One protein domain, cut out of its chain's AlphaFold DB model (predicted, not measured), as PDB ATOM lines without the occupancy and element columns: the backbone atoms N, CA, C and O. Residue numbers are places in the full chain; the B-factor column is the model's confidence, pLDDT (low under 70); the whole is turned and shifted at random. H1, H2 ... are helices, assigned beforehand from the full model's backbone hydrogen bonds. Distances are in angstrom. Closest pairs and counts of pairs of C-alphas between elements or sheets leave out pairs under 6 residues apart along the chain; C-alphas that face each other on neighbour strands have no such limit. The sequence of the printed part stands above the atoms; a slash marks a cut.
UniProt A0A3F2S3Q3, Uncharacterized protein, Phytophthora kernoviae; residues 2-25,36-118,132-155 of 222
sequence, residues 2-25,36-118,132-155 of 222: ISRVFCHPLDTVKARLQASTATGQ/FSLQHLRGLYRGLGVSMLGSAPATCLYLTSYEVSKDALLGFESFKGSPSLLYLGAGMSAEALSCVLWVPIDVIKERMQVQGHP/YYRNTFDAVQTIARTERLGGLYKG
ATOM      1  N   ILE A   2     132.873 135.358 110.917       62.09
ATOM      2  CA  ILE A   2     132.453 134.032 111.419       62.09
ATOM      3  C   ILE A   2     132.169 134.028 112.932       62.09
ATOM      4  O   ILE A   2     131.108 133.573 113.344       62.09
ATOM      5  N   SER A   3     133.039 134.629 113.756       60.69
ATOM      6  CA  SER A   3     132.806 134.747 115.210       60.69
ATOM      7  C   SER A   3     131.481 135.448 115.546       60.69
ATOM      8  O   SER A   3     130.766 135.003 116.437       60.69
ATOM      9  N   ARG A   4     131.082 136.474 114.777       64.62
ATOM     10  CA  ARG A   4     129.811 137.177 115.006       64.62
ATOM     11  C   ARG A   4     128.604 136.272 114.789       64.62
ATOM     12  O   ARG A   4     127.642 136.431 115.513       64.62
ATOM     13  N   VAL A   5     128.648 135.307 113.870       65.50
ATOM     14  CA  VAL A   5     127.532 134.365 113.655       65.50
ATOM     15  C   VAL A   5     127.323 133.468 114.879       65.50
ATOM     16  O   VAL A   5     126.185 133.244 115.281       65.50
ATOM     17  N   PHE A   6     128.411 133.016 115.508       67.62
ATOM     18  CA  PHE A   6     128.355 132.166 116.700       67.62
ATOM     19  C   PHE A   6     128.061 132.942 117.990       67.62
ATOM     20  O   PHE A   6     127.374 132.425 118.867       67.62
ATOM     21  N   CYS A   7     128.544 134.181 118.109       67.56
ATOM     22  CA  CYS A   7     128.373 134.996 119.316       67.56
ATOM     23  C   CYS A   7     127.074 135.817 119.325       67.56
ATOM     24  O   CYS A   7     126.547 136.081 120.401       67.56
ATOM     25  N   HIS A   8     126.497 136.149 118.161       67.62
ATOM     26  CA  HIS A   8     125.230 136.887 118.061       67.62
ATOM     27  C   HIS A   8     124.102 136.326 118.941       67.62
ATOM     28  O   HIS A   8     123.417 137.123 119.584       67.62
ATOM     29  N   PRO A   9     123.882 134.996 119.035       64.12
ATOM     30  CA  PRO A   9     122.864 134.476 119.934       64.12
ATOM     31  C   PRO A   9     123.117 134.799 121.407       64.12
ATOM     32  O   PRO A   9     122.182 135.175 122.111       64.12
ATOM     33  N   LEU A  10     124.365 134.743 121.862       65.94
ATOM     34  CA  LEU A  10     124.728 135.114 123.229       65.94
ATOM     35  C   LEU A  10     124.580 136.622 123.456       65.94
ATOM     36  O   LEU A  10     124.024 137.031 124.476       65.94
ATOM     37  N   ASP A  11     124.979 137.436 122.476       65.94
ATOM     38  CA  ASP A  11     124.827 138.894 122.523       65.94
ATOM     39  C   ASP A  11     123.351 139.290 122.659       65.94
ATOM     40  O   ASP A  11     123.005 140.118 123.499       65.94
ATOM     41  N   THR A  12     122.453 138.649 121.900       64.31
ATOM     42  CA  THR A  12     121.011 138.930 121.994       64.31
ATOM     43  C   THR A  12     120.412 138.546 123.344       64.31
ATOM     44  O   THR A  12     119.555 139.265 123.860       64.31
ATOM     45  N   VAL A  13     120.855 137.436 123.943       64.12
ATOM     46  CA  VAL A  13     120.404 137.021 125.279       64.12
ATOM     47  C   VAL A  13     120.885 138.028 126.323       64.12
ATOM     48  O   VAL A  13     120.087 138.480 127.144       64.12
ATOM     49  N   LYS A  14     122.156 138.441 126.252       65.31
ATOM     50  CA  LYS A  14     122.735 139.443 127.154       65.31
ATOM     51  C   LYS A  14     122.022 140.792 127.034       65.31
ATOM     52  O   LYS A  14     121.605 141.337 128.053       65.31
ATOM     53  N   ALA A  15     121.810 141.287 125.814       61.34
ATOM     54  CA  ALA A  15     121.113 142.549 125.561       61.34
ATOM     55  C   ALA A  15     119.680 142.540 126.124       61.34
ATOM     56  O   ALA A  15     119.254 143.499 126.767       61.34
ATOM     57  N   ARG A  16     118.946 141.429 125.960       64.19
ATOM     58  CA  ARG A  16     117.601 141.273 126.539       64.19
ATOM     59  C   ARG A  16     117.621 141.285 128.065       64.19
ATOM     60  O   ARG A  16     116.807 141.972 128.669       64.19
ATOM     61  N   LEU A  17     118.563 140.577 128.690       60.47
ATOM     62  CA  LEU A  17     118.712 140.571 130.150       60.47
ATOM     63  C   LEU A  17     119.054 141.966 130.695       60.47
ATOM     64  O   LEU A  17     118.460 142.418 131.676       60.47
ATOM     65  N   GLN A  18     119.969 142.676 130.034       58.31
ATOM     66  CA  GLN A  18     120.378 144.025 130.426       58.31
ATOM     67  C   GLN A  18     119.238 145.045 130.273       58.31
ATOM     68  O   GLN A  18     119.070 145.894 131.149       58.31
ATOM     69  N   ALA A  19     118.401 144.918 129.237       54.44
ATOM     70  CA  ALA A  19     117.205 145.745 129.070       54.44
ATOM     71  C   ALA A  19     116.124 145.448 130.129       54.44
ATOM     72  O   ALA A  19     115.555 146.378 130.698       54.44
ATOM     73  N   SER A  20     115.869 144.175 130.456       50.53
ATOM     74  CA  SER A  20     114.827 143.781 131.422       50.53
ATOM     75  C   SER A  20     115.149 144.179 132.867       50.53
ATOM     76  O   SER A  20     114.239 144.462 133.649       50.53
ATOM     77  N   THR A  21     116.436 144.288 133.214       48.78
ATOM     78  CA  THR A  21     116.867 144.741 134.550       48.78
ATOM     79  C   THR A  21     116.465 146.203 134.815       48.78
ATOM     80  O   THR A  21     116.271 146.594 135.962       48.78
ATOM     81  N   ALA A  22     116.271 147.013 133.767       46.62
ATOM     82  CA  ALA A  22     115.805 148.397 133.883       46.62
ATOM     83  C   ALA A  22     114.286 148.524 134.131       46.62
ATOM     84  O   ALA A  22     113.833 149.575 134.573       46.62
ATOM     85  N   THR A  23     113.494 147.476 133.871       47.44
ATOM     86  CA  THR A  23     112.019 147.495 133.993       47.44
ATOM     87  C   THR A  23     111.515 146.825 135.281       47.44
ATOM     88  O   THR A  23     110.311 146.771 135.514       47.44
ATOM     89  N   GLY A  24     112.404 146.306 136.139       46.28
ATOM     90  CA  GLY A  24     112.014 145.662 137.403       46.28
ATOM     91  C   GLY A  24     111.217 144.358 137.234       46.28
ATOM     92  O   GLY A  24     110.572 143.910 138.178       46.28
ATOM     93  N   GLN A  25     111.238 143.742 136.045       45.97
ATOM     94  CA  GLN A  25     110.558 142.471 135.789       45.97
ATOM     95  C   GLN A  25     111.466 141.280 136.125       45.97
ATOM     96  O   GLN A  25     112.611 141.201 135.682       45.97
ATOM     97  N   PHE A  36     111.216 126.404 123.415       47.50
ATOM     98  CA  PHE A  36     112.179 126.225 122.319       47.50
ATOM     99  C   PHE A  36     111.440 126.139 120.965       47.50
ATOM    100  O   PHE A  36     111.338 125.093 120.335       47.50
ATOM    101  N   SER A  37     110.852 127.248 120.518       54.53
ATOM    102  CA  SER A  37     110.229 127.359 119.196       54.53
ATOM    103  C   SER A  37     111.229 127.931 118.190       54.53
ATOM    104  O   SER A  37     111.988 128.846 118.512       54.53
ATOM    105  N   LEU A  38     111.185 127.460 116.938       49.62
ATOM    106  CA  LEU A  38     111.965 127.987 115.803       49.62
ATOM    107  C   LEU A  38     111.808 129.512 115.618       49.62
ATOM    108  O   LEU A  38     112.694 130.178 115.078       49.62
ATOM    109  N   GLN A  39     110.711 130.092 116.115       50.59
ATOM    110  CA  GLN A  39     110.484 131.540 116.137       50.59
ATOM    111  C   GLN A  39     111.460 132.289 117.066       50.59
ATOM    112  O   GLN A  39     111.871 133.402 116.735       50.59
ATOM    113  N   HIS A  40     111.910 131.669 118.167       56.56
ATOM    114  CA  HIS A  40     112.938 132.230 119.052       56.56
ATOM    115  C   HIS A  40     114.309 132.253 118.377       56.56
ATOM    116  O   HIS A  40     114.978 133.282 118.427       56.56
ATOM    117  N   LEU A  41     114.687 131.179 117.671       57.31
ATOM    118  CA  LEU A  41     115.929 131.120 116.887       57.31
ATOM    119  C   LEU A  41     115.936 132.164 115.763       57.31
ATOM    120  O   LEU A  41     116.936 132.842 115.552       57.31
ATOM    121  N   ARG A  42     114.802 132.376 115.085       56.84
ATOM    122  CA  ARG A  42     114.684 133.402 114.035       56.84
ATOM    123  C   ARG A  42     114.725 134.832 114.593       56.84
ATOM    124  O   ARG A  42     115.249 135.726 113.935       56.84
ATOM    125  N   GLY A  43     114.219 135.048 115.809       59.22
ATOM    126  CA  GLY A  43     114.370 136.308 116.546       59.22
ATOM    127  C   GLY A  43     115.801 136.565 117.033       59.22
ATOM    128  O   GLY A  43     116.195 137.717 117.175       59.22
ATOM    129  N   LEU A  44     116.579 135.503 117.241       58.75
ATOM    130  CA  LEU A  44     117.964 135.525 117.713       58.75
ATOM    131  C   LEU A  44     118.955 136.058 116.667       58.75
ATOM    132  O   LEU A  44     120.003 136.580 117.022       58.75
ATOM    133  N   TYR A  45     118.609 135.972 115.380       61.19
ATOM    134  CA  TYR A  45     119.399 136.509 114.266       61.19
ATOM    135  C   TYR A  45     118.874 137.858 113.733       61.19
ATOM    136  O   TYR A  45     119.394 138.385 112.746       61.19
ATOM    137  N   ARG A  46     117.854 138.462 114.367       63.03
ATOM    138  CA  ARG A  46     117.385 139.808 113.991       63.03
ATOM    139  C   ARG A  46     118.465 140.850 114.298       63.03
ATOM    140  O   ARG A  46     119.039 140.846 115.378       63.03
ATOM    141  N   GLY A  47     118.748 141.720 113.326       63.69
ATOM    142  CA  GLY A  47     119.837 142.707 113.397       63.69
ATOM    143  C   GLY A  47     121.190 142.213 112.858       63.69
ATOM    144  O   GLY A  47     122.053 143.040 112.548       63.69
ATOM    145  N   LEU A  48     121.363 140.899 112.638       66.94
ATOM    146  CA  LEU A  48     122.604 140.341 112.084       66.94
ATOM    147  C   LEU A  48     122.874 140.868 110.671       66.94
ATOM    148  O   LEU A  48     123.998 141.255 110.370       66.94
ATOM    149  N   GLY A  49     121.845 140.931 109.818       66.94
ATOM    150  CA  GLY A  49     121.994 141.337 108.416       66.94
ATOM    151  C   GLY A  49     122.606 142.729 108.251       66.94
ATOM    152  O   GLY A  49     123.535 142.901 107.471       66.94
ATOM    153  N   VAL A  50     122.159 143.706 109.041       68.12
ATOM    154  CA  VAL A  50     122.709 145.070 108.992       68.12
ATOM    155  C   VAL A  50     124.026 145.203 109.730       68.12
ATOM    156  O   VAL A  50     124.893 145.934 109.264       68.12
ATOM    157  N   SER A  51     124.237 144.423 110.790       67.31
ATOM    158  CA  SER A  51     125.563 144.323 111.404       67.31
ATOM    159  C   SER A  51     126.596 143.795 110.405       67.31
ATOM    160  O   SER A  51     127.718 144.284 110.366       67.31
ATOM    161  N   MET A  52     126.239 142.810 109.574       72.56
ATOM    162  CA  MET A  52     127.143 142.268 108.557       72.56
ATOM    163  C   MET A  52     127.332 143.247 107.396       72.56
ATOM    164  O   MET A  52     128.475 143.551 107.063       72.56
ATOM    165  N   LEU A  53     126.244 143.795 106.845       76.00
ATOM    166  CA  LEU A  53     126.301 144.723 105.709       76.00
ATOM    167  C   LEU A  53     127.051 146.021 106.052       76.00
ATOM    168  O   LEU A  53     127.857 146.499 105.262       76.00
ATOM    169  N   GLY A  54     126.816 146.574 107.245       71.50
ATOM    170  CA  GLY A  54     127.421 147.830 107.688       71.50
ATOM    171  C   GLY A  54     128.831 147.687 108.266       71.50
ATOM    172  O   GLY A  54     129.572 148.663 108.329       71.50
ATOM    173  N   SER A  55     129.250 146.475 108.647       76.38
ATOM    174  CA  SER A  55     130.569 146.277 109.264       76.38
ATOM    175  C   SER A  55     131.744 146.501 108.318       76.38
ATOM    176  O   SER A  55     132.775 146.998 108.760       76.38
ATOM    177  N   ALA A  56     131.613 146.154 107.036       81.12
ATOM    178  CA  ALA A  56     132.678 146.353 106.058       81.12
ATOM    179  C   ALA A  56     133.002 147.848 105.849       81.12
ATOM    180  O   ALA A  56     134.142 148.228 106.119       81.12
ATOM    181  N   PRO A  57     132.039 148.722 105.485       83.44
ATOM    182  CA  PRO A  57     132.319 150.147 105.313       83.44
ATOM    183  C   PRO A  57     132.741 150.829 106.619       83.44
ATOM    184  O   PRO A  57     133.625 151.679 106.590       83.44
ATOM    185  N   ALA A  58     132.182 150.426 107.766       78.69
ATOM    186  CA  ALA A  58     132.605 150.956 109.063       78.69
ATOM    187  C   ALA A  58     134.070 150.607 109.381       78.69
ATOM    188  O   ALA A  58     134.819 151.458 109.856       78.69
ATOM    189  N   THR A  59     134.500 149.378 109.072       81.44
ATOM    190  CA  THR A  59     135.893 148.949 109.289       81.44
ATOM    191  C   THR A  59     136.846 149.680 108.348       81.44
ATOM    192  O   THR A  59     137.903 150.124 108.784       81.44
ATOM    193  N   CYS A  60     136.468 149.847 107.077       85.56
ATOM    194  CA  CYS A  60     137.247 150.639 106.127       85.56
ATOM    195  C   CYS A  60     137.410 152.079 106.620       85.56
ATOM    196  O   CYS A  60     138.529 152.575 106.669       85.56
ATOM    197  N   LEU A  61     136.323 152.722 107.053       87.31
ATOM    198  CA  LEU A  61     136.379 154.101 107.528       87.31
ATOM    199  C   LEU A  61     137.231 154.239 108.794       87.31
ATOM    200  O   LEU A  61     137.991 155.198 108.899       87.31
ATOM    201  N   TYR A  62     137.158 153.275 109.715       86.25
ATOM    202  CA  TYR A  62     138.039 153.230 110.882       86.25
ATOM    203  C   TYR A  62     139.514 153.130 110.485       86.25
ATOM    204  O   TYR A  62     140.311 153.942 110.938       86.25
ATOM    205  N   LEU A  63     139.876 152.180 109.616       87.44
ATOM    206  CA  LEU A  63     141.268 151.976 109.204       87.44
ATOM    207  C   LEU A  63     141.820 153.189 108.452       87.44
ATOM    208  O   LEU A  63     142.905 153.657 108.773       87.44
ATOM    209  N   THR A  64     141.049 153.751 107.522       89.56
ATOM    210  CA  THR A  64     141.451 154.960 106.794       89.56
ATOM    211  C   THR A  64     141.595 156.153 107.732       89.56
ATOM    212  O   THR A  64     142.582 156.877 107.657       89.56
ATOM    213  N   SER A  65     140.646 156.352 108.651       88.38
ATOM    214  CA  SER A  65     140.737 157.433 109.639       88.38
ATOM    215  C   SER A  65     141.932 157.234 110.567       88.38
ATOM    216  O   SER A  65     142.604 158.194 110.914       88.38
ATOM    217  N   TYR A  66     142.232 155.990 110.933       87.31
ATOM    218  CA  TYR A  66     143.384 155.642 111.750       87.31
ATOM    219  C   TYR A  66     144.709 155.933 111.050       87.31
ATOM    220  O   TYR A  66     145.586 156.532 111.666       87.31
ATOM    221  N   GLU A  67     144.849 155.566 109.776       87.62
ATOM    222  CA  GLU A  67     146.042 155.869 108.979       87.62
ATOM    223  C   GLU A  67     146.233 157.381 108.826       87.62
ATOM    224  O   GLU A  67     147.292 157.898 109.175       87.62
ATOM    225  N   VAL A  68     145.179 158.109 108.441       89.00
ATOM    226  CA  VAL A  68     145.221 159.573 108.298       89.00
ATOM    227  C   VAL A  68     145.553 160.258 109.625       89.00
ATOM    228  O   VAL A  68     146.399 161.151 109.667       89.00
ATOM    229  N   SER A  69     144.920 159.843 110.724       86.19
ATOM    230  CA  SER A  69     145.213 160.386 112.049       86.19
ATOM    231  C   SER A  69     146.639 160.076 112.481       86.19
ATOM    232  O   SER A  69     147.323 160.946 113.012       86.19
ATOM    233  N   LYS A  70     147.123 158.854 112.250       84.56
ATOM    234  CA  LYS A  70     148.492 158.467 112.586       84.56
ATOM    235  C   LYS A  70     149.505 159.314 111.817       84.56
ATOM    236  O   LYS A  70     150.426 159.842 112.438       84.56
ATOM    237  N   ASP A  71     149.307 159.493 110.515       84.94
ATOM    238  CA  ASP A  71     150.183 160.301 109.663       84.94
ATOM    239  C   ASP A  71     150.169 161.778 110.078       84.94
ATOM    240  O   ASP A  71     151.222 162.411 110.172       84.94
ATOM    241  N   ALA A  72     148.997 162.311 110.431       84.44
ATOM    242  CA  ALA A  72     148.867 163.667 110.955       84.44
ATOM    243  C   ALA A  72     149.579 163.846 112.310       84.44
ATOM    244  O   ALA A  72     150.276 164.840 112.509       84.44
ATOM    245  N   LEU A  73     149.448 162.887 113.238       80.31
ATOM    246  CA  LEU A  73     150.096 162.940 114.555       80.31
ATOM    247  C   LEU A  73     151.618 162.738 114.486       80.31
ATOM    248  O   LEU A  73     152.338 163.331 115.289       80.31
ATOM    249  N   LEU A  74     152.125 161.961 113.523       79.62
ATOM    250  CA  LEU A  74     153.567 161.794 113.285       79.62
ATOM    251  C   LEU A  74     154.257 163.102 112.859       79.62
ATOM    252  O   LEU A  74     155.457 163.267 113.095       79.62
ATOM    253  N   GLY A  75     153.502 164.040 112.276       76.06
ATOM    254  CA  GLY A  75     153.972 165.386 111.946       76.06
ATOM    255  C   GLY A  75     154.241 166.277 113.167       76.06
ATOM    256  O   GLY A  75     154.975 167.257 113.051       76.06
ATOM    257  N   PHE A  76     153.707 165.936 114.345       76.69
ATOM    258  CA  PHE A  76     153.913 166.698 115.575       76.69
ATOM    259  C   PHE A  76     155.068 166.119 116.407       76.69
ATOM    260  O   PHE A  76     154.979 165.025 116.965       76.69
ATOM    261  N   GLU A  77     156.143 166.899 116.564       65.75
ATOM    262  CA  GLU A  77     157.333 166.549 117.364       65.75
ATOM    263  C   GLU A  77     156.990 166.138 118.811       65.75
ATOM    264  O   GLU A  77     157.612 165.229 119.358       65.75
ATOM    265  N   SER A  78     155.947 166.729 119.415       62.38
ATOM    266  CA  SER A  78     155.495 166.407 120.779       62.38
ATOM    267  C   SER A  78     155.009 164.963 120.963       62.38
ATOM    268  O   SER A  78     155.073 164.452 122.078       62.38
ATOM    269  N   PHE A  79     154.549 164.291 119.902       62.31
ATOM    270  CA  PHE A  79     154.055 162.908 119.967       62.31
ATOM    271  C   PHE A  79     155.111 161.858 119.589       62.31
ATOM    272  O   PHE A  79     154.892 160.670 119.816       62.31
ATOM    273  N   LYS A  80     156.289 162.265 119.086       61.69
ATOM    274  CA  LYS A  80     157.400 161.335 118.800       61.69
ATOM    275  C   LYS A  80     158.026 160.740 120.067       61.69
ATOM    276  O   LYS A  80     158.599 159.656 120.006       61.69
ATOM    277  N   GLY A  81     157.917 161.429 121.206       64.94
ATOM    278  CA  GLY A  81     158.540 161.021 122.470       64.94
ATOM    279  C   GLY A  81     157.870 159.837 123.179       64.94
ATOM    280  O   GLY A  81     158.500 159.213 124.030       64.94
ATOM    281  N   SER A  82     156.618 159.503 122.848       73.25
ATOM    282  CA  SER A  82     155.872 158.421 123.504       73.25
ATOM    283  C   SER A  82     154.989 157.654 122.503       73.25
ATOM    284  O   SER A  82     153.882 158.087 122.171       73.25
ATOM    285  N   PRO A  83     155.434 156.473 122.027       75.44
ATOM    286  CA  PRO A  83     154.709 155.722 121.000       75.44
ATOM    287  C   PRO A  83     153.288 155.334 121.442       75.44
ATOM    288  O   PRO A  83     152.373 155.327 120.623       75.44
ATOM    289  N   SER A  84     153.064 155.078 122.733       76.12
ATOM    290  CA  SER A  84     151.750 154.741 123.295       76.12
ATOM    291  C   SER A  84     150.738 155.889 123.200       76.12
ATOM    292  O   SER A  84     149.583 155.643 122.852       76.12
ATOM    293  N   LEU A  85     151.152 157.144 123.432       78.25
ATOM    294  CA  LEU A  85     150.255 158.303 123.307       78.25
ATOM    295  C   LEU A  85     149.902 158.596 121.849       78.25
ATOM    296  O   LEU A  85     148.768 158.979 121.568       78.25
ATOM    297  N   LEU A  86     150.841 158.371 120.926       83.62
ATOM    298  CA  LEU A  86     150.590 158.514 119.494       83.62
ATOM    299  C   LEU A  86     149.520 157.523 119.023       83.62
ATOM    300  O   LEU A  86     148.542 157.926 118.393       83.62
ATOM    301  N   TYR A  87     149.664 156.240 119.368       83.88
ATOM    302  CA  TYR A  87     148.680 155.220 118.997       83.88
ATOM    303  C   TYR A  87     147.321 155.442 119.665       83.88
ATOM    304  O   TYR A  87     146.292 155.224 119.024       83.88
ATOM    305  N   LEU A  88     147.303 155.913 120.915       83.56
ATOM    306  CA  LEU A  88     146.071 156.249 121.623       83.56
ATOM    307  C   LEU A  88     145.364 157.456 120.988       83.56
ATOM    308  O   LEU A  88     144.176 157.371 120.699       83.56
ATOM    309  N   GLY A  89     146.078 158.548 120.703       84.75
ATOM    310  CA  GLY A  89     145.505 159.741 120.067       84.75
ATOM    311  C   GLY A  89     145.000 159.479 118.643       84.75
ATOM    312  O   GLY A  89     143.895 159.899 118.279       84.75
ATOM    313  N   ALA A  90     145.763 158.718 117.852       86.50
ATOM    314  CA  ALA A  90     145.328 158.265 116.532       86.50
ATOM    315  C   ALA A  90     144.098 157.345 116.630       86.50
ATOM    316  O   ALA A  90     143.142 157.510 115.879       86.50
ATOM    317  N   GLY A  91     144.075 156.436 117.610       86.75
ATOM    318  CA  GLY A  91     142.933 155.563 117.879       86.75
ATOM    319  C   GLY A  91     141.674 156.326 118.291       86.75
ATOM    320  O   GLY A  91     140.609 156.069 117.746       86.75
ATOM    321  N   MET A  92     141.785 157.302 119.197       85.50
ATOM    322  CA  MET A  92     140.651 158.108 119.668       85.50
ATOM    323  C   MET A  92     140.037 158.967 118.558       85.50
ATOM    324  O   MET A  92     138.816 159.072 118.457       85.50
ATOM    325  N   SER A  93     140.870 159.582 117.719       87.00
ATOM    326  CA  SER A  93     140.397 160.387 116.584       87.00
ATOM    327  C   SER A  93     139.778 159.519 115.486       87.00
ATOM    328  O   SER A  93     138.719 159.864 114.961       87.00
ATOM    329  N   ALA A  94     140.377 158.361 115.197       87.00
ATOM    330  CA  ALA A  94     139.802 157.383 114.284       87.00
ATOM    331  C   ALA A  94     138.460 156.844 114.785       87.00
ATOM    332  O   ALA A  94     137.524 156.724 113.997       87.00
ATOM    333  N   GLU A  95     138.344 156.574 116.087       85.00
ATOM    334  CA  GLU A  95     137.104 156.117 116.713       85.00
ATOM    335  C   GLU A  95     136.013 157.191 116.662       85.00
ATOM    336  O   GLU A  95     134.863 156.894 116.354       85.00
ATOM    337  N   ALA A  96     136.359 158.462 116.884       87.06
ATOM    338  CA  ALA A  96     135.413 159.567 116.731       87.06
ATOM    339  C   ALA A  96     134.838 159.644 115.311       87.06
ATOM    340  O   ALA A  96     133.630 159.800 115.136       87.06
ATOM    341  N   LEU A  97     135.683 159.480 114.294       87.75
ATOM    342  CA  LEU A  97     135.255 159.503 112.897       87.75
ATOM    343  C   LEU A  97     134.474 158.234 112.512       87.75
ATOM    344  O   LEU A  97     133.438 158.326 111.851       87.75
ATOM    345  N   SER A  98     134.912 157.057 112.970       85.62
ATOM    346  CA  SER A  98     134.246 155.771 112.711       85.62
ATOM    347  C   SER A  98     132.866 155.682 113.366       85.62
ATOM    348  O   SER A  98     131.929 155.138 112.768       85.62
ATOM    349  N   CYS A  99     132.702 156.286 114.548       83.25
ATOM    350  CA  CYS A  99     131.451 156.309 115.300       83.25
ATOM    351  C   CYS A  99     130.291 156.930 114.511       83.25
ATOM    352  O   CYS A  99     129.141 156.581 114.769       83.25
ATOM    353  N   VAL A 100     130.556 157.791 113.522       84.88
ATOM    354  CA  VAL A 100     129.508 158.382 112.671       84.88
ATOM    355  C   VAL A 100     128.730 157.307 111.905       84.88
ATOM    356  O   VAL A 100     127.512 157.409 111.762       84.88
ATOM    357  N   LEU A 101     129.412 156.252 111.451       81.19
ATOM    358  CA  LEU A 101     128.773 155.108 110.798       81.19
ATOM    359  C   LEU A 101     128.443 153.985 111.780       81.19
ATOM    360  O   LEU A 101     127.437 153.304 111.605       81.19
ATOM    361  N   TRP A 102     129.276 153.785 112.801       79.69
ATOM    362  CA  TRP A 102     129.143 152.657 113.721       79.69
ATOM    363  C   TRP A 102     127.946 152.812 114.671       79.69
ATOM    364  O   TRP A 102     127.091 151.931 114.743       79.69
ATOM    365  N   VAL A 103     127.793 153.988 115.290       82.50
ATOM    366  CA  VAL A 103     126.727 154.270 116.264       82.50
ATOM    367  C   VAL A 103     125.314 154.031 115.719       82.50
ATOM    368  O   VAL A 103     124.557 153.327 116.392       82.50
ATOM    369  N   PRO A 104     124.910 154.527 114.530       78.81
ATOM    370  CA  PRO A 104     123.566 154.249 114.029       78.81
ATOM    371  C   PRO A 104     123.342 152.752 113.782       78.81
ATOM    372  O   PRO A 104     122.258 152.247 114.072       78.81
ATOM    373  N   ILE A 105     124.356 152.025 113.298       80.19
ATOM    374  CA  ILE A 105     124.271 150.574 113.072       80.19
ATOM    375  C   ILE A 105     124.023 149.844 114.395       80.19
ATOM    376  O   ILE A 105     123.142 148.978 114.448       80.19
ATOM    377  N   ASP A 106     124.745 150.199 115.457       78.25
ATOM    378  CA  ASP A 106     124.571 149.551 116.758       78.25
ATOM    379  C   ASP A 106     123.254 149.908 117.417       78.25
ATOM    380  O   ASP A 106     122.577 149.005 117.891       78.25
ATOM    381  N   VAL A 107     122.822 151.171 117.371       76.00
ATOM    382  CA  VAL A 107     121.512 151.570 117.912       76.00
ATOM    383  C   VAL A 107     120.395 150.771 117.241       76.00
ATOM    384  O   VAL A 107     119.493 150.257 117.907       76.00
ATOM    385  N   ILE A 108     120.455 150.609 115.916       74.62
ATOM    386  CA  ILE A 108     119.471 149.812 115.180       74.62
ATOM    387  C   ILE A 108     119.548 148.336 115.591       74.62
ATOM    388  O   ILE A 108     118.514 147.705 115.826       74.62
ATOM    389  N   LYS A 109     120.758 147.773 115.679       75.19
ATOM    390  CA  LYS A 109     120.984 146.383 116.085       75.19
ATOM    391  C   LYS A 109     120.460 146.131 117.499       75.19
ATOM    392  O   LYS A 109     119.668 145.212 117.682       75.19
ATOM    393  N   GLU A 110     120.849 146.948 118.469       72.12
ATOM    394  CA  GLU A 110     120.441 146.849 119.871       72.12
ATOM    395  C   GLU A 110     118.922 146.948 120.003       72.12
ATOM    396  O   GLU A 110     118.298 146.059 120.585       72.12
ATOM    397  N   ARG A 111     118.282 147.932 119.358       72.81
ATOM    398  CA  ARG A 111     116.816 148.068 119.386       72.81
ATOM    399  C   ARG A 111     116.096 146.885 118.739       72.81
ATOM    400  O   ARG A 111     115.073 146.433 119.253       72.81
ATOM    401  N   MET A 112     116.630 146.334 117.646       70.75
ATOM    402  CA  MET A 112     116.089 145.113 117.034       70.75
ATOM    403  C   MET A 112     116.298 143.864 117.905       70.75
ATOM    404  O   MET A 112     115.452 142.969 117.889       70.75
ATOM    405  N   GLN A 113     117.395 143.776 118.661       65.50
ATOM    406  CA  GLN A 113     117.689 142.646 119.549       65.50
ATOM    407  C   GLN A 113     116.862 142.692 120.848       65.50
ATOM    408  O   GLN A 113     116.397 141.646 121.324       65.50
ATOM    409  N   VAL A 114     116.614 143.899 121.373       63.41
ATOM    410  CA  VAL A 114     115.761 144.180 122.542       63.41
ATOM    411  C   VAL A 114     114.269 143.991 122.229       63.41
ATOM    412  O   VAL A 114     113.472 143.756 123.140       63.41
ATOM    413  N   GLN A 115     113.868 143.980 120.951       63.03
ATOM    414  CA  GLN A 115     112.538 143.530 120.516       63.03
ATOM    415  C   GLN A 115     112.357 142.009 120.705       63.03
ATOM    416  O   GLN A 115     112.286 141.220 119.760       63.03
ATOM    417  N   GLY A 116     112.271 141.586 121.966       52.22
ATOM    418  CA  GLY A 116     111.897 140.245 122.398       52.22
ATOM    419  C   GLY A 116     110.406 140.163 122.730       52.22
ATOM    420  O   GLY A 116     109.965 140.756 123.705       52.22
ATOM    421  N   HIS A 117     109.689 139.419 121.883       43.47
ATOM    422  CA  HIS A 117     108.336 138.851 121.974       43.47
ATOM    423  C   HIS A 117     107.129 139.748 122.365       43.47
ATOM    424  O   HIS A 117     107.118 140.367 123.427       43.47
ATOM    425  N   PRO A 118     106.034 139.736 121.571       39.34
ATOM    426  CA  PRO A 118     104.716 140.156 122.034       39.34
ATOM    427  C   PRO A 118     104.206 139.125 123.045       39.34
ATOM    428  O   PRO A 118     103.576 138.137 122.681       39.34
ATOM    429  N   TYR A 132     107.205 147.992 116.674       62.28
ATOM    430  CA  TYR A 132     107.708 146.690 116.232       62.28
ATOM    431  C   TYR A 132     108.378 146.844 114.865       62.28
ATOM    432  O   TYR A 132     107.728 147.292 113.925       62.28
ATOM    433  N   TYR A 133     109.649 146.457 114.733       64.94
ATOM    434  CA  TYR A 133     110.380 146.566 113.470       64.94
ATOM    435  C   TYR A 133     110.306 145.234 112.715       64.94
ATOM    436  O   TYR A 133     110.765 144.201 113.211       64.94
ATOM    437  N   ARG A 134     109.730 145.230 111.503       62.38
ATOM    438  CA  ARG A 134     109.676 144.011 110.669       62.38
ATOM    439  C   ARG A 134     111.042 143.666 110.092       62.38
ATOM    440  O   ARG A 134     111.427 142.500 110.094       62.38
ATOM    441  N   ASN A 135     111.744 144.686 109.609       67.50
ATOM    442  CA  ASN A 135     113.017 144.597 108.903       67.50
ATOM    443  C   ASN A 135     113.953 145.707 109.379       67.50
ATOM    444  O   ASN A 135     113.513 146.696 109.957       67.50
ATOM    445  N   THR A 136     115.245 145.596 109.084       68.56
ATOM    446  CA  THR A 136     116.179 146.635 109.520       68.56
ATOM    447  C   THR A 136     116.004 147.962 108.783       68.56
ATOM    448  O   THR A 136     116.135 149.015 109.393       68.56
ATOM    449  N   PHE A 137     115.614 147.934 107.507       72.38
ATOM    450  CA  PHE A 137     115.239 149.148 106.770       72.38
ATOM    451  C   PHE A 137     113.992 149.824 107.354       72.38
ATOM    452  O   PHE A 137     113.937 151.045 107.450       72.38
ATOM    453  N   ASP A 138     113.028 149.023 107.807       75.69
ATOM    454  CA  ASP A 138     111.822 149.494 108.492       75.69
ATOM    455  C   ASP A 138     112.168 150.108 109.862       75.69
ATOM    456  O   ASP A 138     111.630 151.149 110.231       75.69
ATOM    457  N   ALA A 139     113.157 149.543 110.569       70.88
ATOM    458  CA  ALA A 139     113.708 150.131 111.790       70.88
ATOM    459  C   ALA A 139     114.356 151.496 111.538       70.88
ATOM    460  O   ALA A 139     114.007 152.466 112.205       70.88
ATOM    461  N   VAL A 140     115.240 151.591 110.539       73.62
ATOM    462  CA  VAL A 140     115.900 152.850 110.156       73.62
ATOM    463  C   VAL A 140     114.860 153.914 109.815       73.62
ATOM    464  O   VAL A 140     114.903 155.019 110.350       73.62
ATOM    465  N   GLN A 141     113.906 153.577 108.944       78.19
ATOM    466  CA  GLN A 141     112.890 154.512 108.472       78.19
ATOM    467  C   GLN A 141     111.967 154.967 109.599       78.19
ATOM    468  O   GLN A 141     111.606 156.142 109.664       78.19
ATOM    469  N   THR A 142     111.587 154.053 110.489       76.00
ATOM    470  CA  THR A 142     110.703 154.378 111.602       76.00
ATOM    471  C   THR A 142     111.414 155.248 112.628       76.00
ATOM    472  O   THR A 142     110.879 156.298 112.963       76.00
ATOM    473  N   ILE A 143     112.645 154.908 113.032       74.94
ATOM    474  CA  ILE A 143     113.449 155.722 113.960       74.94
ATOM    475  C   ILE A 143     113.694 157.118 113.373       74.94
ATOM    476  O   ILE A 143     113.482 158.121 114.050       74.94
ATOM    477  N   ALA A 144     114.060 157.201 112.091       77.94
ATOM    478  CA  ALA A 144     114.268 158.479 111.417       77.94
ATOM    479  C   ALA A 144     112.987 159.333 111.345       77.94
ATOM    480  O   ALA A 144     113.070 160.560 111.344       77.94
ATOM    481  N   ARG A 145     111.799 158.714 111.301       78.19
ATOM    482  CA  ARG A 145     110.512 159.427 111.308       78.19
ATOM    483  C   ARG A 145     110.048 159.821 112.708       78.19
ATOM    484  O   ARG A 145     109.505 160.912 112.857       78.19
ATOM    485  N   THR A 146     110.239 158.968 113.712       76.75
ATOM    486  CA  THR A 146     109.719 159.184 115.072       76.75
ATOM    487  C   THR A 146     110.679 159.978 115.950       76.75
ATOM    488  O   THR A 146     110.262 160.916 116.619       76.75
ATOM    489  N   GLU A 147     111.967 159.637 115.927       72.06
ATOM    490  CA  GLU A 147     113.009 160.208 116.794       72.06
ATOM    491  C   GLU A 147     114.003 161.102 116.027       72.06
ATOM    492  O   GLU A 147     114.902 161.702 116.624       72.06
ATOM    493  N   ARG A 148     113.827 161.234 114.702       81.25
ATOM    494  CA  ARG A 148     114.705 162.000 113.796       81.25
ATOM    495  C   ARG A 148     116.165 161.528 113.883       81.25
ATOM    496  O   ARG A 148     116.459 160.409 114.297       81.25
ATOM    497  N   LEU A 149     117.103 162.376 113.455       74.06
ATOM    498  CA  LEU A 149     118.540 162.093 113.520       74.06
ATOM    499  C   LEU A 149     119.032 161.918 114.968       74.06
ATOM    500  O   LEU A 149     119.946 161.138 115.207       74.06
ATOM    501  N   GLY A 150     118.390 162.569 115.945       73.00
ATOM    502  CA  GLY A 150     118.752 162.442 117.361       73.00
ATOM    503  C   GLY A 150     118.609 161.016 117.906       73.00
ATOM    504  O   GLY A 150     119.436 160.595 118.708       73.00
ATOM    505  N   GLY A 151     117.623 160.249 117.426       71.69
ATOM    506  CA  GLY A 151     117.436 158.846 117.818       71.69
ATOM    507  C   GLY A 151     118.532 157.906 117.308       71.69
ATOM    508  O   GLY A 151     118.904 156.971 118.009       71.69
ATOM    509  N   LEU A 152     119.088 158.173 116.119       74.06
ATOM    510  CA  LEU A 152     120.151 157.364 115.498       74.06
ATOM    511  C   LEU A 152     121.529 157.599 116.128       74.06
ATOM    512  O   LEU A 152     122.327 156.673 116.206       74.06
ATOM    513  N   TYR A 153     121.798 158.821 116.593       79.62
ATOM    514  CA  TYR A 153     123.044 159.180 117.281       79.62
ATOM    515  C   TYR A 153     122.919 159.136 118.810       79.62
ATOM    516  O   TYR A 153     123.835 159.558 119.527       79.62
ATOM    517  N   LYS A 154     121.801 158.621 119.334       69.94
ATOM    518  CA  LYS A 154     121.598 158.425 120.770       69.94
ATOM    519  C   LYS A 154     122.687 157.467 121.266       69.94
ATOM    520  O   LYS A 154     122.752 156.328 120.826       69.94
ATOM    521  N   GLY A 155     123.594 157.955 122.116       70.81
ATOM    522  CA  GLY A 155     124.754 157.195 122.601       70.81
ATOM    523  C   GLY A 155     126.084 157.449 121.881       70.81
ATOM    524  O   GLY A 155     127.083 156.849 122.269       70.81
TER     525      GLY A 155
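Overview. This is residues 2 to 25, 36 to 118 and 132 to 155 of the 222 residues of an uncharacterized protein of Phytophthora kernoviae (UniProt A0A3F2S3Q3). Two long helices, H3 and H5, run side by side in opposite directions, with the small helix H4 at the turn that joins them at one end. Towards the other end, H1 and H2 sit to one side of this pair, and H6 and H7 pack on H5 from the opposite side. The printed part has 131 residues with seven named helices, H1 to H7 in chain order, and no named strand; the class is all helix. The whole is loose, with a radius of gyration of the C-alphas of 18.5 A, and elongated, spanning 60 by 32 by 31 A.

Arrangement. H1, residues 2 to 21, only just touches H2, residues 38 to 44, with 3 pairs of C-alphas within 8 A; residues 8 to 12 of H1 alone take part, and the closest C-alphas, of Pro 9 and Leu 44, are 5.5 A apart. H3, residues 48 to 74, touches the hub, H5, residues 83 to 114, at a shallow tilt of 17 degrees, opposite ways; their closest C-alphas, of Tyr 66 and Ala 94, are 4.7 A apart. H4, residues 77 to 80, touches H5 only at the corner, and only just, with 3 pairs within 8 A, the closest being C-alphas 79 and 86 at 5.6 A. H5 touches H1 with residues 110 to 114 alone, only just about perpendicular at 70.1 degrees; C-alphas 16 and 114 are closest, at 5.3 A. H6, residues 136 to 146, touches H5 about perpendicular at 89 degrees, closest at C-alphas 139 and 108, 6.7 A. H7, residues 148 to 152, touches H5, closest at C-alphas 152 and 104, 4.9 A. Every O i to N i+4 pair is within hydrogen-bond range in H2 and H6, against 13 of 16 in H1, 21 of 23 in H3, 24 of 28 in H5 and 0 of 1 in H7, where 2 of 2 O i to N i+3 pairs are; H4 is too short for an i+4 pair.

Along the chain. H1 begins at C-alpha 2, (132.453, 134.032, 111.419), is 29.9 A long and has a kink of 42 degrees near residue 9. H3 measures 37.7 A, with a kink of 36 degrees near residue 55. H5 measures 40.7 A, from C-alpha 83 at (154.709, 155.722, 121.000), with a kink of 58 degrees near residue 100. H7 ends at C-alpha 152, (120.151, 157.364, 115.498).

Size, cuts and confidence. The two C-alphas farthest apart, of Ser 37 and Glu 77, are 61.3 A apart. Residues 26 to 35 and 119 to 131 are not printed, with C-alpha gaps of 21.2 A and 9.2 A. Of the links that are printed whole, none is long. The mean pLDDT of the printed part is 71.3, and 57 residues are under 70, among them residues 2 to 25 and 36 to 51.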